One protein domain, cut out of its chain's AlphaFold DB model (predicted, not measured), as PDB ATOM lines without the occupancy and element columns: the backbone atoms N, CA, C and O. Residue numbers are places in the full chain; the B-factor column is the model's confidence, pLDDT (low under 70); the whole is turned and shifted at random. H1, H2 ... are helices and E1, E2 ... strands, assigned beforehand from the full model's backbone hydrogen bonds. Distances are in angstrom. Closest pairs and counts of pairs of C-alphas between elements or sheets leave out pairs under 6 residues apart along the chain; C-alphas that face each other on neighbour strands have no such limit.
ATOM      1  N   THR A   6     160.581 178.309 160.260       96.62
ATOM      2  CA  THR A   6     161.439 177.787 161.330       96.62
ATOM      3  C   THR A   6     161.005 178.375 162.666       96.62
ATOM      4  O   THR A   6     160.824 179.587 162.784       96.62
ATOM      5  N   LYS A   7     160.908 177.535 163.695       96.56
ATOM      6  CA  LYS A   7     160.629 177.936 165.073       96.56
ATOM      7  C   LYS A   7     161.701 177.393 166.010       96.56
ATOM      8  O   LYS A   7     162.052 176.220 165.932       96.56
ATOM      9  N   ILE A   8     162.198 178.240 166.909       97.38
ATOM     10  CA  ILE A   8     162.986 177.777 168.055       97.38
ATOM     11  C   ILE A   8     162.010 177.208 169.075       97.38
ATOM     12  O   ILE A   8     161.113 177.918 169.531       97.38
ATOM     13  N   ILE A   9     162.155 175.924 169.386       97.06
ATOM     14  CA  ILE A   9     161.266 175.233 170.321       97.06
ATOM     15  C   ILE A   9     161.870 175.139 171.720       97.06
ATOM     16  O   ILE A   9     161.120 175.133 172.685       97.06
ATOM     17  N   HIS A  10     163.201 175.117 171.828       97.69
ATOM     18  CA  HIS A  10     163.933 175.103 173.096       97.69
ATOM     19  C   HIS A  10     165.290 175.801 172.957       97.69
ATOM     20  O   HIS A  10     165.843 175.884 171.860       97.69
ATOM     21  N   GLN A  11     165.828 176.269 174.081       96.12
ATOM     22  CA  GLN A  11     167.163 176.857 174.214       96.12
ATOM     23  C   GLN A  11     167.849 176.247 175.438       96.12
ATOM     24  O   GLN A  11     167.181 175.914 176.420       96.12
ATOM     25  N   ARG A  12     169.173 176.117 175.387       94.12
ATOM     26  CA  ARG A  12     169.994 175.768 176.547       94.12
ATOM     27  C   ARG A  12     171.327 176.497 176.503       94.12
ATOM     28  O   ARG A  12     171.877 176.695 175.424       94.12
ATOM     29  N   GLU A  13     171.863 176.769 177.680       90.88
ATOM     30  CA  GLU A  13     173.263 177.138 177.848       90.88
ATOM     31  C   GLU A  13     174.102 175.851 177.910       90.88
ATOM     32  O   GLU A  13     173.761 174.889 178.611       90.88
ATOM     33  N   GLN A  14     175.164 175.793 177.118       85.25
ATOM     34  CA  GLN A  14     176.234 174.808 177.217       85.25
ATOM     35  C   GLN A  14     177.431 175.454 177.905       85.25
ATOM     36  O   GLN A  14     177.625 176.660 177.806       85.25
ATOM     37  N   GLY A  15     178.236 174.640 178.582       79.69
ATOM     38  CA  GLY A  15     179.450 175.099 179.243       79.69
ATOM     39  C   GLY A  15     180.632 174.193 178.939       79.69
ATOM     40  O   GLY A  15     180.479 172.973 178.807       79.69
ATOM     41  N   SER A  16     181.817 174.783 178.865       74.69
ATOM     42  CA  SER A  16     183.087 174.071 178.811       74.69
ATOM     43  C   SER A  16     183.665 173.897 180.219       74.69
ATOM     44  O   SER A  16     183.382 174.653 181.152       74.69
ATOM     45  N   MET A  17     184.527 172.892 180.401       68.81
ATOM     46  CA  MET A  17     185.292 172.752 181.652       68.81
ATOM     47  C   MET A  17     186.243 173.938 181.897       68.81
ATOM     48  O   MET A  17     186.709 174.115 183.021       68.81
ATOM     49  N   SER A  18     186.521 174.730 180.858       65.19
ATOM     50  CA  SER A  18     187.348 175.937 180.869       65.19
ATOM     51  C   SER A  18     186.652 177.145 181.508       65.19
ATOM     52  O   SER A  18     187.292 178.177 181.684       65.19
ATOM     53  N   GLY A  19     185.368 177.025 181.875       63.31
ATOM     54  CA  GLY A  19     184.584 178.107 182.479       63.31
ATOM     55  C   GLY A  19     183.894 179.025 181.471       63.31
ATOM     56  O   GLY A  19     183.365 180.059 181.870       63.31
ATOM     57  N   GLY A  20     183.895 178.644 180.197       71.06
ATOM     58  CA  GLY A  20     183.187 179.339 179.140       71.06
ATOM     59  C   GLY A  20     181.837 178.690 178.807       71.06
ATOM     60  O   GLY A  20     181.545 177.580 179.268       71.06
ATOM     61  N   GLY A  21     180.984 179.392 178.063       83.12
ATOM     62  CA  GLY A  21     179.636 178.938 177.743       83.12
ATOM     63  C   GLY A  21     179.054 179.548 176.471       83.12
ATOM     64  O   GLY A  21     179.387 180.662 176.063       83.12
ATOM     65  N   TRP A  22     178.168 178.794 175.826       87.88
ATOM     66  CA  TRP A  22     177.462 179.223 174.620       87.88
ATOM     67  C   TRP A  22     176.011 178.756 174.626       87.88
ATOM     68  O   TRP A  22     175.673 177.705 175.169       87.88
ATOM     69  N   ASP A  23     175.147 179.525 173.973       91.56
ATOM     70  CA  ASP A  23     173.759 179.134 173.767       91.56
ATOM     71  C   ASP A  23     173.609 178.201 172.563       91.56
ATOM     72  O   ASP A  23     174.130 178.451 171.470       91.56
ATOM     73  N   GLU A  24     172.805 177.157 172.741       94.06
ATOM     74  CA  GLU A  24     172.285 176.337 171.655       94.06
ATOM     75  C   GLU A  24     170.763 176.425 171.590       94.06
ATOM     76  O   GLU A  24     170.062 176.455 172.606       94.06
ATOM     77  N   PHE A  25     170.239 176.385 170.368       96.25
ATOM     78  CA  PHE A  25     168.819 176.539 170.093       96.25
ATOM     79  C   PHE A  25     168.321 175.349 169.282       96.25
ATOM     80  O   PHE A  25     168.792 175.098 168.172       96.25
ATOM     81  N   LEU A  26     167.340 174.625 169.807       97.44
ATOM     82  CA  LEU A  26     166.688 173.549 169.077       97.44
ATOM     83  C   LEU A  26     165.644 174.150 168.134       97.44
ATOM     84  O   LEU A  26     164.671 174.771 168.576       97.44
ATOM     85  N   ALA A  27     165.853 173.976 166.832       97.38
ATOM     86  CA  ALA A  27     165.026 174.552 165.785       97.38
ATOM     87  C   ALA A  27     164.240 173.471 165.040       97.38
ATOM     88  O   ALA A  27     164.793 172.461 164.609       97.38
ATOM     89  N   LEU A  28     162.951 173.729 164.857       97.69
ATOM     90  CA  LEU A  28     162.044 172.931 164.049       97.69
ATOM     91  C   LEU A  28     161.683 173.724 162.793       97.69
ATOM     92  O   LEU A  28     161.265 174.875 162.894       97.69
ATOM     93  N   GLU A  29     161.805 173.117 161.619       97.12
ATOM     94  CA  GLU A  29     161.384 173.693 160.340       97.12
ATOM     95  C   GLU A  29     160.330 172.799 159.685       97.12
ATOM     96  O   GLU A  29     160.481 171.578 159.628       97.12
ATOM     97  N   LYS A  30     159.250 173.396 159.168       96.88
ATOM     98  CA  LYS A  30     158.246 172.657 158.394       96.88
ATOM     99  C   LYS A  30     158.626 172.655 156.916       96.88
ATOM    100  O   LYS A  30     158.491 173.674 156.240       96.88
ATOM    101  N   LEU A  31     159.032 171.500 156.395       96.81
ATOM    102  CA  LEU A  31     159.488 171.361 155.009       96.81
ATOM    103  C   LEU A  31     158.324 171.259 154.020       96.81
ATOM    104  O   LEU A  31     158.393 171.798 152.919       96.81
ATOM    105  N   ASN A  32     157.260 170.547 154.396       94.88
ATOM    106  CA  ASN A  32     156.025 170.425 153.620       94.88
ATOM    107  C   ASN A  32     154.854 169.993 154.528       94.88
ATOM    108  O   ASN A  32     154.938 170.088 155.749       94.88
ATOM    109  N   ASP A  33     153.738 169.542 153.951       91.69
ATOM    110  CA  ASP A  33     152.551 169.118 154.711       91.69
ATOM    111  C   ASP A  33     152.749 167.847 155.549       91.69
ATOM    112  O   ASP A  33     151.894 167.526 156.373       91.69
ATOM    113  N   ARG A  34     153.841 167.108 155.335       91.81
ATOM    114  CA  ARG A  34     154.111 165.821 155.988       91.81
ATOM    115  C   ARG A  34     155.464 165.743 156.670       91.81
ATOM    116  O   ARG A  34     155.613 164.905 157.545       91.81
ATOM    117  N   GLU A  35     156.432 166.545 156.251       96.31
ATOM    118  CA  GLU A  35     157.814 166.454 156.714       96.31
ATOM    119  C   GLU A  35     158.252 167.700 157.478       96.31
ATOM    120  O   GLU A  35     157.957 168.841 157.103       96.31
ATOM    121  N   PHE A  36     159.044 167.441 158.508       97.62
ATOM    122  CA  PHE A  36     159.700 168.415 159.357       97.62
ATOM    123  C   PHE A  36     161.198 168.131 159.410       97.62
ATOM    124  O   PHE A  36     161.644 167.006 159.168       97.62
ATOM    125  N   LEU A  37     161.967 169.159 159.742       97.06
ATOM    126  CA  LEU A  37     163.397 169.082 159.986       97.06
ATOM    127  C   LEU A  37     163.689 169.587 161.394       97.06
ATOM    128  O   LEU A  37     163.256 170.680 161.752       97.06
ATOM    129  N   LEU A  38     164.424 168.802 162.173       97.44
ATOM    130  CA  LEU A  38     164.912 169.181 163.493       97.44
ATOM    131  C   LEU A  38     166.433 169.300 163.443       97.44
ATOM    132  O   LEU A  38     167.115 168.400 162.953       97.44
ATOM    133  N   TYR A  39     166.951 170.423 163.925       96.88
ATOM    134  CA  TYR A  39     168.379 170.727 163.908       96.88
ATOM    135  C   TYR A  39     168.738 171.709 165.022       96.88
ATOM    136  O   TYR A  39     167.875 172.383 165.589       96.88
ATOM    137  N   VAL A  40     170.028 171.792 165.339       96.12
ATOM    138  CA  VAL A  40     170.550 172.751 166.316       96.12
ATOM    139  C   VAL A  40     171.007 174.012 165.590       96.12
ATOM    140  O   VAL A  40     171.627 173.950 164.525       96.12
ATOM    141  N   LYS A  41     170.699 175.172 166.164       95.25
ATOM    142  CA  LYS A  41     171.276 176.458 165.786       95.25
ATOM    143  C   LYS A  41     172.192 176.971 166.889       95.25
ATOM    144  O   LYS A  41     171.967 176.701 168.067       95.25
ATOM    145  N   MET A  42     173.188 177.736 166.478       93.75
ATOM    146  CA  MET A  42     174.142 178.444 167.328       93.75
ATOM    147  C   MET A  42     174.301 179.867 166.796       93.75
ATOM    148  O   MET A  42     173.885 180.156 165.669       93.75
ATOM    149  N   TRP A  43     174.885 180.753 167.593       94.00
ATOM    150  CA  TRP A  43     175.316 182.054 167.095       94.00
ATOM    151  C   TRP A  43     176.373 181.901 165.998       94.00
ATOM    152  O   TRP A  43     177.130 180.929 165.989       94.00
ATOM    153  N   ASP A  44     176.388 182.835 165.053       94.12
ATOM    154  CA  ASP A  44     177.379 182.873 163.982       94.12
ATOM    155  C   ASP A  44     178.775 183.163 164.543       94.12
ATOM    156  O   ASP A  44     178.931 183.835 165.567       94.12
ATOM    157  N   TYR A  45     179.790 182.668 163.846       92.69
ATOM    158  CA  TYR A  45     181.179 182.976 164.153       92.69
ATOM    159  C   TYR A  45     181.544 184.318 163.519       92.69
ATOM    160  O   TYR A  45     181.531 184.466 162.295       92.69
ATOM    161  N   LEU A  46     181.860 185.311 164.349       94.56
ATOM    162  CA  LEU A  46     182.170 186.659 163.878       94.56
ATOM    163  C   LEU A  46     183.662 186.852 163.583       94.56
ATOM    164  O   LEU A  46     183.993 187.686 162.739       94.56
ATOM    165  N   GLY A  47     184.536 186.092 164.246       93.88
ATOM    166  CA  GLY A  47     185.993 186.187 164.133       93.88
ATOM    167  C   GLY A  47     186.696 185.756 165.419       93.88
ATOM    168  O   GLY A  47     186.043 185.440 166.419       93.88
ATOM    169  N   GLU A  48     188.024 185.765 165.407       93.56
ATOM    170  CA  GLU A  48     188.811 185.599 166.626       93.56
ATOM    171  C   GLU A  48     188.875 186.935 167.367       93.56
ATOM    172  O   GLU A  48     188.825 188.005 166.768       93.56
ATOM    173  N   VAL A  49     189.042 186.900 168.684       91.06
ATOM    174  CA  VAL A  49     189.219 188.102 169.511       91.06
ATOM    175  C   VAL A  49     190.353 188.993 168.987       91.06
ATOM    176  O   VAL A  49     190.224 190.212 169.006       91.06
ATOM    177  N   GLY A  50     191.429 188.395 168.460       90.00
ATOM    178  CA  GLY A  50     192.561 189.119 167.872       90.00
ATOM    179  C   GLY A  50     192.259 189.832 166.548       90.00
ATOM    180  O   GLY A  50     193.039 190.693 166.141       90.00
ATOM    181  N   ASP A  51     191.137 189.522 165.893       92.75
ATOM    182  CA  ASP A  51     190.678 190.226 164.689       92.75
ATOM    183  C   ASP A  51     190.040 191.586 165.022       92.75
ATOM    184  O   ASP A  51     189.771 192.393 164.124       92.75
ATOM    185  N   PHE A  52     189.792 191.854 166.307       90.94
ATOM    186  CA  PHE A  52     189.053 193.015 166.782       90.94
ATOM    187  C   PHE A  52     189.881 193.886 167.730       90.94
ATOM    188  O   PHE A  52     190.663 193.405 168.543       90.94
ATOM    189  N   ASP A  53     189.666 195.200 167.652       89.62
ATOM    190  CA  ASP A  53     190.296 196.184 168.540       89.62
ATOM    191  C   ASP A  53     189.473 196.335 169.832       89.62
ATOM    192  O   ASP A  53     188.846 197.370 170.089       89.62
ATOM    193  N   PHE A  54     189.374 195.249 170.607       90.38
ATOM    194  CA  PHE A  54     188.716 195.287 171.910       90.38
ATOM    195  C   PHE A  54     189.577 196.019 172.935       90.38
ATOM    196  O   PHE A  54     190.804 195.949 172.931       90.38
ATOM    197  N   LYS A  55     188.910 196.739 173.836       91.00
ATOM    198  CA  LYS A  55     189.585 197.418 174.941       91.00
ATOM    199  C   LYS A  55     189.857 196.422 176.052       91.00
ATOM    200  O   LYS A  55     189.044 195.536 176.286       91.00
ATOM    201  N   GLU A  56     190.940 196.637 176.778       91.94
ATOM    202  CA  GLU A  56     191.192 195.972 178.051       91.94
ATOM    203  C   GLU A  56     190.782 196.897 179.202       91.94
ATOM    204  O   GLU A  56     190.836 198.129 179.082       91.94
ATOM    205  N   ASP A  57     190.337 196.310 180.305       90.81
ATOM    206  CA  ASP A  57     190.112 197.027 181.552       90.81
ATOM    207  C   ASP A  57     191.420 197.232 182.341       90.81
ATOM    208  O   ASP A  57     192.525 196.951 181.874       90.81
ATOM    209  N   GLU A  58     191.317 197.766 183.561       93.75
ATOM    210  CA  GLU A  58     192.484 198.034 184.414       93.75
ATOM    211  C   GLU A  58     193.213 196.759 184.886       93.75
ATOM    212  O   GLU A  58     194.355 196.845 185.348       93.75
ATOM    213  N   CYS A  59     192.577 195.590 184.772       89.38
ATOM    214  CA  CYS A  59     193.123 194.282 185.123       89.38
ATOM    215  C   CYS A  59     193.748 193.558 183.918       89.38
ATOM    216  O   CYS A  59     194.411 192.537 184.115       89.38
ATOM    217  N   GLY A  60     193.588 194.095 182.703       84.62
ATOM    218  CA  GLY A  60     193.988 193.440 181.455       84.62
ATOM    219  C   GLY A  60     192.928 192.482 180.907       84.62
ATOM    220  O   GLY A  60     193.234 191.696 180.012       84.62
ATOM    221  N   ASP A  61     191.701 192.520 181.439       85.75
ATOM    222  CA  ASP A  61     190.601 191.696 180.952       85.75
ATOM    223  C   ASP A  61     189.919 192.375 179.760       85.75
ATOM    224  O   ASP A  61     189.698 193.589 179.733       85.75
ATOM    225  N   ILE A  62     189.573 191.578 178.753       86.06
ATOM    226  CA  ILE A  62     188.972 192.074 177.515       86.06
ATOM    227  C   ILE A  62     187.532 192.522 177.781       86.06
ATOM    228  O   ILE A  62     186.679 191.740 178.201       86.06
ATOM    229  N   ILE A  63     187.243 193.783 177.470       89.75
ATOM    230  CA  ILE A  63     185.908 194.368 177.541       89.75
ATOM    231  C   ILE A  63     185.165 194.028 176.249       89.75
ATOM    232  O   ILE A  63     185.381 194.649 175.204       89.75
ATOM    233  N   ILE A  64     184.264 193.054 176.341       88.31
ATOM    234  CA  ILE A  64     183.419 192.621 175.227       88.31
ATOM    235  C   ILE A  64     182.288 193.649 175.029       88.31
ATOM    236  O   ILE A  64     181.514 193.877 175.960       88.31
ATOM    237  N   PRO A  65     182.182 194.304 173.858       91.19
ATOM    238  CA  PRO A  65     181.076 195.211 173.566       91.19
ATOM    239  C   PRO A  65     179.788 194.441 173.238       91.19
ATOM    240  O   PRO A  65     179.837 193.285 172.835       91.19
ATOM    241  N   ASP A  66     178.637 195.113 173.309       92.56
ATOM    242  CA  ASP A  66     177.347 194.503 172.940       92.56
ATOM    243  C   ASP A  66     177.231 194.217 171.429       92.56
ATOM    244  O   ASP A  66     176.473 193.342 171.010       92.56
ATOM    245  N   GLU A  67     177.965 194.957 170.588       94.44
ATOM    246  CA  GLU A  67     177.923 194.836 169.128       94.44
ATOM    247  C   GLU A  67     179.294 195.070 168.469       94.44
ATOM    248  O   GLU A  67     180.090 195.897 168.919       94.44
ATOM    249  N   ILE A  68     179.526 194.414 167.326       91.88
ATOM    250  CA  ILE A  68     180.645 194.675 166.414       91.88
ATOM    251  C   ILE A  68     180.188 194.688 164.957       91.88
ATOM    252  O   ILE A  68     179.462 193.805 164.505       91.88
ATOM    253  N   ASN A  69     180.588 195.713 164.199       89.12
ATOM    254  CA  ASN A  69     180.163 195.909 162.805       89.12
ATOM    255  C   ASN A  69     178.628 195.849 162.610       89.12
ATOM    256  O   ASN A  69     178.145 195.376 161.581       89.12
ATOM    257  N   GLY A  70     177.860 196.316 163.606       92.38
ATOM    258  CA  GLY A  70     176.391 196.277 163.615       92.38
ATOM    259  C   GLY A  70     175.784 194.892 163.868       92.38
ATOM    260  O   GLY A  70     174.596 194.698 163.619       92.38
ATOM    261  N   LYS A  71     176.584 193.920 164.317       94.50
ATOM    262  CA  LYS A  71     176.133 192.595 164.747       94.50
ATOM    263  C   LYS A  71     176.246 192.482 166.263       94.50
ATOM    264  O   LYS A  71     177.301 192.781 166.810       94.50
ATOM    265  N   TYR A  72     175.192 192.001 166.909       94.94
ATOM    266  CA  TYR A  72     175.191 191.651 168.332       94.94
ATOM    267  C   TYR A  72     176.303 190.651 168.674       94.94
ATOM    268  O   TYR A  72     176.544 189.741 167.885       94.94
ATOM    269  N   ILE A  73     176.949 190.785 169.831       93.31
ATOM    270  CA  ILE A  73     177.863 189.777 170.380       93.31
ATOM    271  C   ILE A  73     177.132 189.022 171.485       93.31
ATOM    272  O   ILE A  73     176.675 189.620 172.453       93.31
ATOM    273  N   SER A  74     177.036 187.700 171.351       92.12
ATOM    274  CA  SER A  74     176.429 186.859 172.381       92.12
ATOM    275  C   SER A  74     177.435 186.389 173.419       92.12
ATOM    276  O   SER A  74     177.120 186.391 174.605       92.12
ATOM    277  N   CYS A  75     178.606 185.921 172.987       88.75
ATOM    278  CA  CYS A  75     179.651 185.457 173.890       88.75
ATOM    279  C   CYS A  75     181.023 185.459 173.211       88.75
ATOM    280  O   CYS A  75     181.144 185.596 171.990       88.75
ATOM    281  N   VAL A  76     182.057 185.299 174.035       88.19
ATOM    282  CA  VAL A  76     183.415 184.982 173.600       88.19
ATOM    283  C   VAL A  76     183.811 183.671 174.268       88.19
ATOM    284  O   VAL A  76     183.866 183.614 175.492       88.19
ATOM    285  N   GLU A  77     184.080 182.643 173.469       85.56
ATOM    286  CA  GLU A  77     184.440 181.301 173.943       85.56
ATOM    287  C   GLU A  77     185.755 180.874 173.305       85.56
ATOM    288  O   GLU A  77     185.880 180.914 172.084       85.56
ATOM    289  N   ASP A  78     186.744 180.477 174.108       85.62
ATOM    290  CA  ASP A  78     188.058 180.033 173.617       85.62
ATOM    291  C   ASP A  78     188.701 181.008 172.601       85.62
ATOM    292  O   ASP A  78     189.360 180.612 171.640       85.62
ATOM    293  N   GLY A  79     188.499 182.316 172.807       87.75
ATOM    294  CA  GLY A  79     188.999 183.371 171.919       87.75
ATOM    295  C   GLY A  79     188.192 183.562 170.628       87.75
ATOM    296  O   GLY A  79     188.582 184.380 169.799       87.75
ATOM    297  N   MET A  80     187.071 182.863 170.455       90.81
ATOM    298  CA  MET A  80     186.144 183.022 169.335       90.81
ATOM    299  C   MET A  80     184.993 183.942 169.727       90.81
ATOM    300  O   MET A  80     184.332 183.723 170.739       90.81
ATOM    301  N   VAL A  81     184.721 184.956 168.909       92.88
ATOM    302  CA  VAL A  81     183.597 185.875 169.109       92.88
ATOM    303  C   VAL A  81     182.369 185.330 168.390       92.88
ATOM    304  O   VAL A  81     182.366 185.184 167.166       92.88
ATOM    305  N   MET A  82     181.309 185.065 169.150       93.12
ATOM    306  CA  MET A  82     180.069 184.471 168.655       93.12
ATOM    307  C   MET A  82     178.926 185.481 168.750       93.12
ATOM    308  O   MET A  82     178.739 186.123 169.783       93.12
ATOM    309  N   GLY A  83     178.131 185.630 167.691       94.12
ATOM    310  CA  GLY A  83     177.025 186.587 167.681       94.12
ATOM    311  C   GLY A  83     176.330 186.735 166.331       94.12
ATOM    312  O   GLY A  83     176.375 185.853 165.483       94.12
ATOM    313  N   GLY A  84     175.659 187.862 166.113       94.94
ATOM    314  CA  GLY A  84     174.961 188.175 164.872       94.94
ATOM    315  C   GLY A  84     173.658 187.398 164.718       94.94
ATOM    316  O   GLY A  84     172.697 187.642 165.441       94.94
ATOM    317  N   GLU A  85     173.602 186.507 163.733       95.12
ATOM    318  CA  GLU A  85     172.411 185.707 163.441       95.12
ATOM    319  C   GLU A  85     172.580 184.273 163.948       95.12
ATOM    320  O   GLU A  85     173.688 183.761 164.074       95.12
ATOM    321  N   LEU A  86     171.463 183.590 164.198       94.88
ATOM    322  CA  LEU A  86     171.496 182.158 164.467       94.88
ATOM    323  C   LEU A  86     171.693 181.383 163.162       94.88
ATOM    324  O   LEU A  86     170.825 181.420 162.280       94.88
ATOM    325  N   VAL A  87     172.756 180.591 163.093       93.69
ATOM    326  CA  VAL A  87     173.112 179.723 161.962       93.69
ATOM    327  C   VAL A  87     172.930 178.249 162.326       93.69
ATOM    328  O   VAL A  87     172.823 177.902 163.501       93.69
ATOM    329  N   ARG A  88     172.825 177.364 161.327       92.06
ATOM    330  CA  ARG A  88     172.769 175.913 161.578       92.06
ATOM    331  C   ARG A  88     174.113 175.449 162.143       92.06
ATOM    332  O   ARG A  88     175.153 175.830 161.607       92.06
ATOM    333  N   ARG A  89     174.086 174.618 163.188       86.06
ATOM    334  CA  ARG A  89     175.294 173.975 163.713       86.06
ATOM    335  C   ARG A  89     175.871 173.067 162.629       86.06
ATOM    336  O   ARG A  89     175.154 172.243 162.068       86.06
ATOM    337  N   ASN A  90     177.143 173.267 162.304       76.69
ATOM    338  CA  ASN A  90     177.835 172.527 161.253       76.69
ATOM    339  C   ASN A  90     178.728 171.450 161.877       76.69
ATOM    340  O   ASN A  90     179.952 171.560 161.846       76.69
ATOM    341  N   ASP A  91     178.108 170.461 162.517       78.06
ATOM    342  CA  ASP A  91     178.799 169.349 163.164       78.06
ATOM    343  C   ASP A  91     178.308 167.986 162.660       78.06
ATOM    344  O   ASP A  91     177.284 167.864 161.984       78.06
ATOM    345  N   ASP A  92     179.047 166.941 163.027       70.81
ATOM    346  CA  ASP A  92     178.829 165.570 162.553       70.81
ATOM    347  C   ASP A  92     177.476 164.976 162.990       70.81
ATOM    348  O   ASP A  92     177.017 163.985 162.420       70.81
ATOM    349  N   GLN A  93     176.833 165.560 164.008       73.44
ATOM    350  CA  GLN A  93     175.525 165.120 164.502       73.44
ATOM    351  C   GLN A  93     174.350 165.629 163.648       73.44
ATOM    352  O   GLN A  93     173.241 165.095 163.751       73.44
ATOM    353  N   GLY A  94     174.596 166.611 162.775       84.75
ATOM    354  CA  GLY A  94     173.713 167.008 161.682       84.75
ATOM    355  C   GLY A  94     172.279 167.365 162.085       84.75
ATOM    356  O   GLY A  94     172.019 168.080 163.051       84.75
ATOM    357  N   GLU A  95     171.331 166.876 161.291       93.81
ATOM    358  CA  GLU A  95     169.899 167.164 161.378       93.81
ATOM    359  C   GLU A  95     169.089 165.875 161.201       93.81
ATOM    360  O   GLU A  95     169.545 164.923 160.563       93.81
ATOM    361  N   VAL A  96     167.867 165.844 161.735       95.88
ATOM    362  CA  VAL A  96     166.935 164.730 161.526       95.88
ATOM    363  C   VAL A  96     165.682 165.219 160.813       95.88
ATOM    364  O   VAL A  96     164.982 166.125 161.269       95.88
ATOM    365  N   LYS A  97     165.398 164.610 159.661       96.56
ATOM    366  CA  LYS A  97     164.133 164.782 158.948       96.56
ATOM    367  C   LYS A  97     163.168 163.696 159.389       96.56
ATOM    368  O   LYS A  97     163.559 162.538 159.466       96.56
ATOM    369  N   PHE A  98     161.919 164.065 159.633       97.06
ATOM    370  CA  PHE A  98     160.904 163.142 160.121       97.06
ATOM    371  C   PHE A  98     159.505 163.575 159.678       97.06
ATOM    372  O   PHE A  98     159.284 164.703 159.237       97.06
ATOM    373  N   THR A  99     158.545 162.666 159.801       95.50
ATOM    374  CA  THR A  99     157.121 162.898 159.511       95.50
ATOM    375  C   THR A  99     156.244 162.897 160.754       95.50
ATOM    376  O   THR A  99     155.158 163.473 160.746       95.50
ATOM    377  N   GLN A 100     156.691 162.233 161.822       94.06
ATOM    378  CA  GLN A 100     156.000 162.144 163.102       94.06
ATOM    379  C   GLN A 100     157.011 162.277 164.249       94.06
ATOM    380  O   GLN A 100     158.042 161.604 164.229       94.06
ATOM    381  N   PRO A 101     156.726 163.091 165.280       93.19
ATOM    382  CA  PRO A 101     157.694 163.397 166.340       93.19
ATOM    383  C   PRO A 101     158.089 162.177 167.192       93.19
ATOM    384  O   PRO A 101     159.132 162.182 167.834       93.19
ATOM    385  N   HIS A 102     157.282 161.111 167.174       92.81
ATOM    386  CA  HIS A 102     157.525 159.871 167.920       92.81
ATOM    387  C   HIS A 102     158.342 158.823 167.150       92.81
ATOM    388  O   HIS A 102     158.467 157.691 167.617       92.81
ATOM    389  N   GLN A 103     158.849 159.138 165.954       95.56
ATOM    390  CA  GLN A 103     159.707 158.200 165.230       95.56
ATOM    391  C   GLN A 103     160.996 157.933 166.020       95.56
ATOM    392  O   GLN A 103     161.560 158.833 166.648       95.56
ATOM    393  N   ASN A 104     161.479 156.687 165.961       96.69
ATOM    394  CA  ASN A 104     162.694 156.281 166.673       96.69
ATOM    395  C   ASN A 104     163.896 157.151 166.290       96.69
ATOM    396  O   ASN A 104     164.626 157.566 167.179       96.69
ATOM    397  N   GLU A 105     164.037 157.504 165.010       95.62
ATOM    398  CA  GLU A 105     165.107 158.380 164.512       95.62
ATOM    399  C   GLU A 105     165.144 159.748 165.214       95.62
ATOM    400  O   GLU A 105     166.218 160.231 165.559       95.62
ATOM    401  N   VAL A 106     163.982 160.341 165.520       96.62
ATOM    402  CA  VAL A 106     163.888 161.611 166.263       96.62
ATOM    403  C   VAL A 106     164.354 161.410 167.700       96.62
ATOM    404  O   VAL A 106     165.142 162.193 168.222       96.62
ATOM    405  N   THR A 107     163.901 160.330 168.338       96.62
ATOM    406  CA  THR A 107     164.287 160.001 169.717       96.62
ATOM    407  C   THR A 107     165.783 159.712 169.837       96.62
ATOM    408  O   THR A 107     166.426 160.166 170.782       96.62
ATOM    409  N   GLU A 108     166.345 158.950 168.902       96.00
ATOM    410  CA  GLU A 108     167.768 158.616 168.860       96.00
ATOM    411  C   GLU A 108     168.616 159.863 168.617       96.00
ATOM    412  O   GLU A 108     169.580 160.086 169.345       96.00
ATOM    413  N   TRP A 109     168.207 160.721 167.679       96.75
ATOM    414  CA  TRP A 109     168.893 161.979 167.404       96.75
ATOM    415  C   TRP A 109     168.853 162.939 168.602       96.75
ATOM    416  O   TRP A 109     169.883 163.489 168.993       96.75
ATOM    417  N   LEU A 110     167.696 163.086 169.260       96.62
ATOM    418  CA  LEU A 110     167.565 163.888 170.482       96.62
ATOM    419  C   LEU A 110     168.475 163.370 171.603       96.62
ATOM    420  O   LEU A 110     169.046 164.160 172.348       96.62
ATOM    421  N   LYS A 111     168.626 162.050 171.744       95.44
ATOM    422  CA  LYS A 111     169.537 161.467 172.740       95.44
ATOM    423  C   LYS A 111     170.999 161.699 172.374       95.44
ATOM    424  O   LYS A 111     171.777 162.053 173.253       95.44
ATOM    425  N   ALA A 112     171.362 161.531 171.104       93.44
ATOM    426  CA  ALA A 112     172.728 161.728 170.619       93.44
ATOM    427  C   ALA A 112     173.206 163.183 170.786       93.44
ATOM    428  O   ALA A 112     174.357 163.429 171.153       93.44
ATOM    429  N   THR A 113     172.294 164.140 170.609       92.88
ATOM    430  CA  THR A 113     172.541 165.581 170.774       92.88
ATOM    431  C   THR A 113     172.232 166.100 172.187       92.88
ATOM    432  O   THR A 113     172.319 167.305 172.452       92.88
ATOM    433  N   SER A 114     171.890 165.204 173.120       93.69
ATOM    434  CA  SER A 114     171.532 165.506 174.514       93.69
ATOM    435  C   SER A 114     170.323 166.443 174.684       93.69
ATOM    436  O   SER A 114     170.199 167.107 175.708       93.69
ATOM    437  N   TRP A 115     169.437 166.533 173.693       95.50
ATOM    438  CA  TRP A 115     168.186 167.306 173.731       95.50
ATOM    439  C   TRP A 115     166.969 166.486 174.181       95.50
ATOM    440  O   TRP A 115     165.862 167.011 174.255       95.50
ATOM    441  N   TYR A 116     167.133 165.195 174.470       96.38
ATOM    442  CA  TYR A 116     166.019 164.351 174.897       96.38
ATOM    443  C   TYR A 116     165.523 164.734 176.302       96.38
ATOM    444  O   TYR A 116     166.164 164.421 177.305       96.38
ATOM    445  N   SER A 117     164.350 165.363 176.363       96.12
ATOM    446  CA  SER A 117     163.601 165.641 177.590       96.12
ATOM    447  C   SER A 117     162.094 165.571 177.332       96.12
ATOM    448  O   SER A 117     161.643 165.715 176.191       96.12
ATOM    449  N   ASP A 118     161.307 165.379 178.393       95.94
ATOM    450  CA  ASP A 118     159.841 165.349 178.294       95.94
ATOM    451  C   ASP A 118     159.285 166.672 177.740       95.94
ATOM    452  O   ASP A 118     158.364 166.663 176.923       95.94
ATOM    453  N   ASP A 119     159.890 167.805 178.111       96.50
ATOM    454  CA  ASP A 119     159.488 169.128 177.627       96.50
ATOM    455  C   ASP A 119     159.770 169.307 176.130       96.50
ATOM    456  O   ASP A 119     158.931 169.843 175.403       96.50
ATOM    457  N   VAL A 120     160.911 168.816 175.636       96.69
ATOM    458  CA  VAL A 120     161.239 168.852 174.201       96.69
ATOM    459  C   VAL A 120     160.273 167.977 173.404       96.69
ATOM    460  O   VAL A 120     159.736 168.417 172.385       96.69
ATOM    461  N   VAL A 121     159.993 166.761 173.881       95.56
ATOM    462  CA  VAL A 121     159.038 165.847 173.234       95.56
ATOM    463  C   VAL A 121     157.630 166.444 173.219       95.56
ATOM    464  O   VAL A 121     156.914 166.326 172.220       95.56
ATOM    465  N   LYS A 122     157.225 167.119 174.298       95.38
ATOM    466  CA  LYS A 122     155.944 167.823 174.371       95.38
ATOM    467  C   LYS A 122     155.866 168.956 173.342       95.38
ATOM    468  O   LYS A 122     154.914 168.983 172.567       95.38
ATOM    469  N   SER A 123     156.874 169.827 173.274       95.88
ATOM    470  CA  SER A 123     156.909 170.927 172.300       95.88
ATOM    471  C   SER A 123     156.887 170.423 170.855       95.88
ATOM    472  O   SER A 123     156.140 170.949 170.035       95.88
ATOM    473  N   LEU A 124     157.635 169.361 170.533       95.25
ATOM    474  CA  LEU A 124     157.592 168.749 169.197       95.25
ATOM    475  C   LEU A 124     156.182 168.282 168.822       95.25
ATOM    476  O   LEU A 124     155.742 168.487 167.690       95.25
ATOM    477  N   ASN A 125     155.464 167.677 169.768       93.44
ATOM    478  CA  ASN A 125     154.097 167.223 169.550       93.44
ATOM    479  C   ASN A 125     153.115 168.367 169.305       93.44
ATOM    480  O   ASN A 125     152.323 168.288 168.365       93.44
TER     481      ASN A 125
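AT A GLANCE: This is residues 6 to 125 of the 131 residues of an uncharacterized protein of marine metagenome (UniProt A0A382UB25). A long, strongly twisted sheet makes the length of this domain: a meander of E1, E2 and E3 continues along E3 to the hairpin of E4 and E5, and two short helices pack at the other end, H1 over E6 and E3, H2 over E1. A long loop, residues 49 to 70, makes the far end beyond E3. The printed part has 120 residues, with six named strands followed by two named helices in the order E1 E2 E3 E4 E5 E6 H1 H2. The sheet is branched, its neighbour pairs are antiparallel, and the class is mixed, helices and strands. The whole is loose, with a radius of gyration of the C-alphas of 17.2 A, and elongated, spanning 55 by 30 by 23 A.

HOW THE PARTS SIT: E1, residues 6 to 15, bends by 63 degrees at residue 9 and forms a hairpin with E2, residues 21 to 30; N 7 and O 28 are 2.8 A apart, within hydrogen-bond range. E2 forms a hairpin with E3, residues 36 to 48, with N 29 and O 37 at 2.8 A. These three strands form a meander, each the antiparallel neighbour of the one before. E4, residues 71 to 77, forms a hairpin with E5, residues 80 to 88, with N 77 and O 80 at 2.9 A. E5 bends by 100 degrees at residue 85 and is antiparallel to E3, with N 46 and O 81 at 2.9 A. E6, residues 95 to 98, is antiparallel to E3, with N 38 and O 96 at 2.9 A. E5, beside residues 41 to 48 of E3, and E6, beside residues 36 to 39, lie on one side of E3, and E2 on the other side. H1, residues 104 to 112, is on the sheet over E3 and E6 at a height of 9.6 A; its closest C-alphas to E6 are those of Val 106 and Val 96, 6.4 A apart. H2, residues 118 to 125, is on the sheet over E1, and the C-alphas of Ser 123 and Ile 9 are their closest, 6.4 A apart. H1 and H2 are near each other, and in both every O i to N i+4 pair is within hydrogen-bond range.

IN THESE COORDINATES: E1 begins at C-alpha 6 (161.439, 177.787, 161.330) and is 25.5 A long. E2 measures 29.5 A and E3 34.6 A, ending at C-alpha 48 (188.811, 185.599, 166.626). H2 ends at C-alpha 125 (154.097, 167.223, 169.550).

THE WHOLE: The C-alphas of Arg 34 and Glu 58 are the two farthest apart, 57.6 A. The printed part has no cut. The link from E3 to E4, 22 residues, is long. The mean pLDDT of the printed part is 91.6, and residues 17 to 19 are under 70.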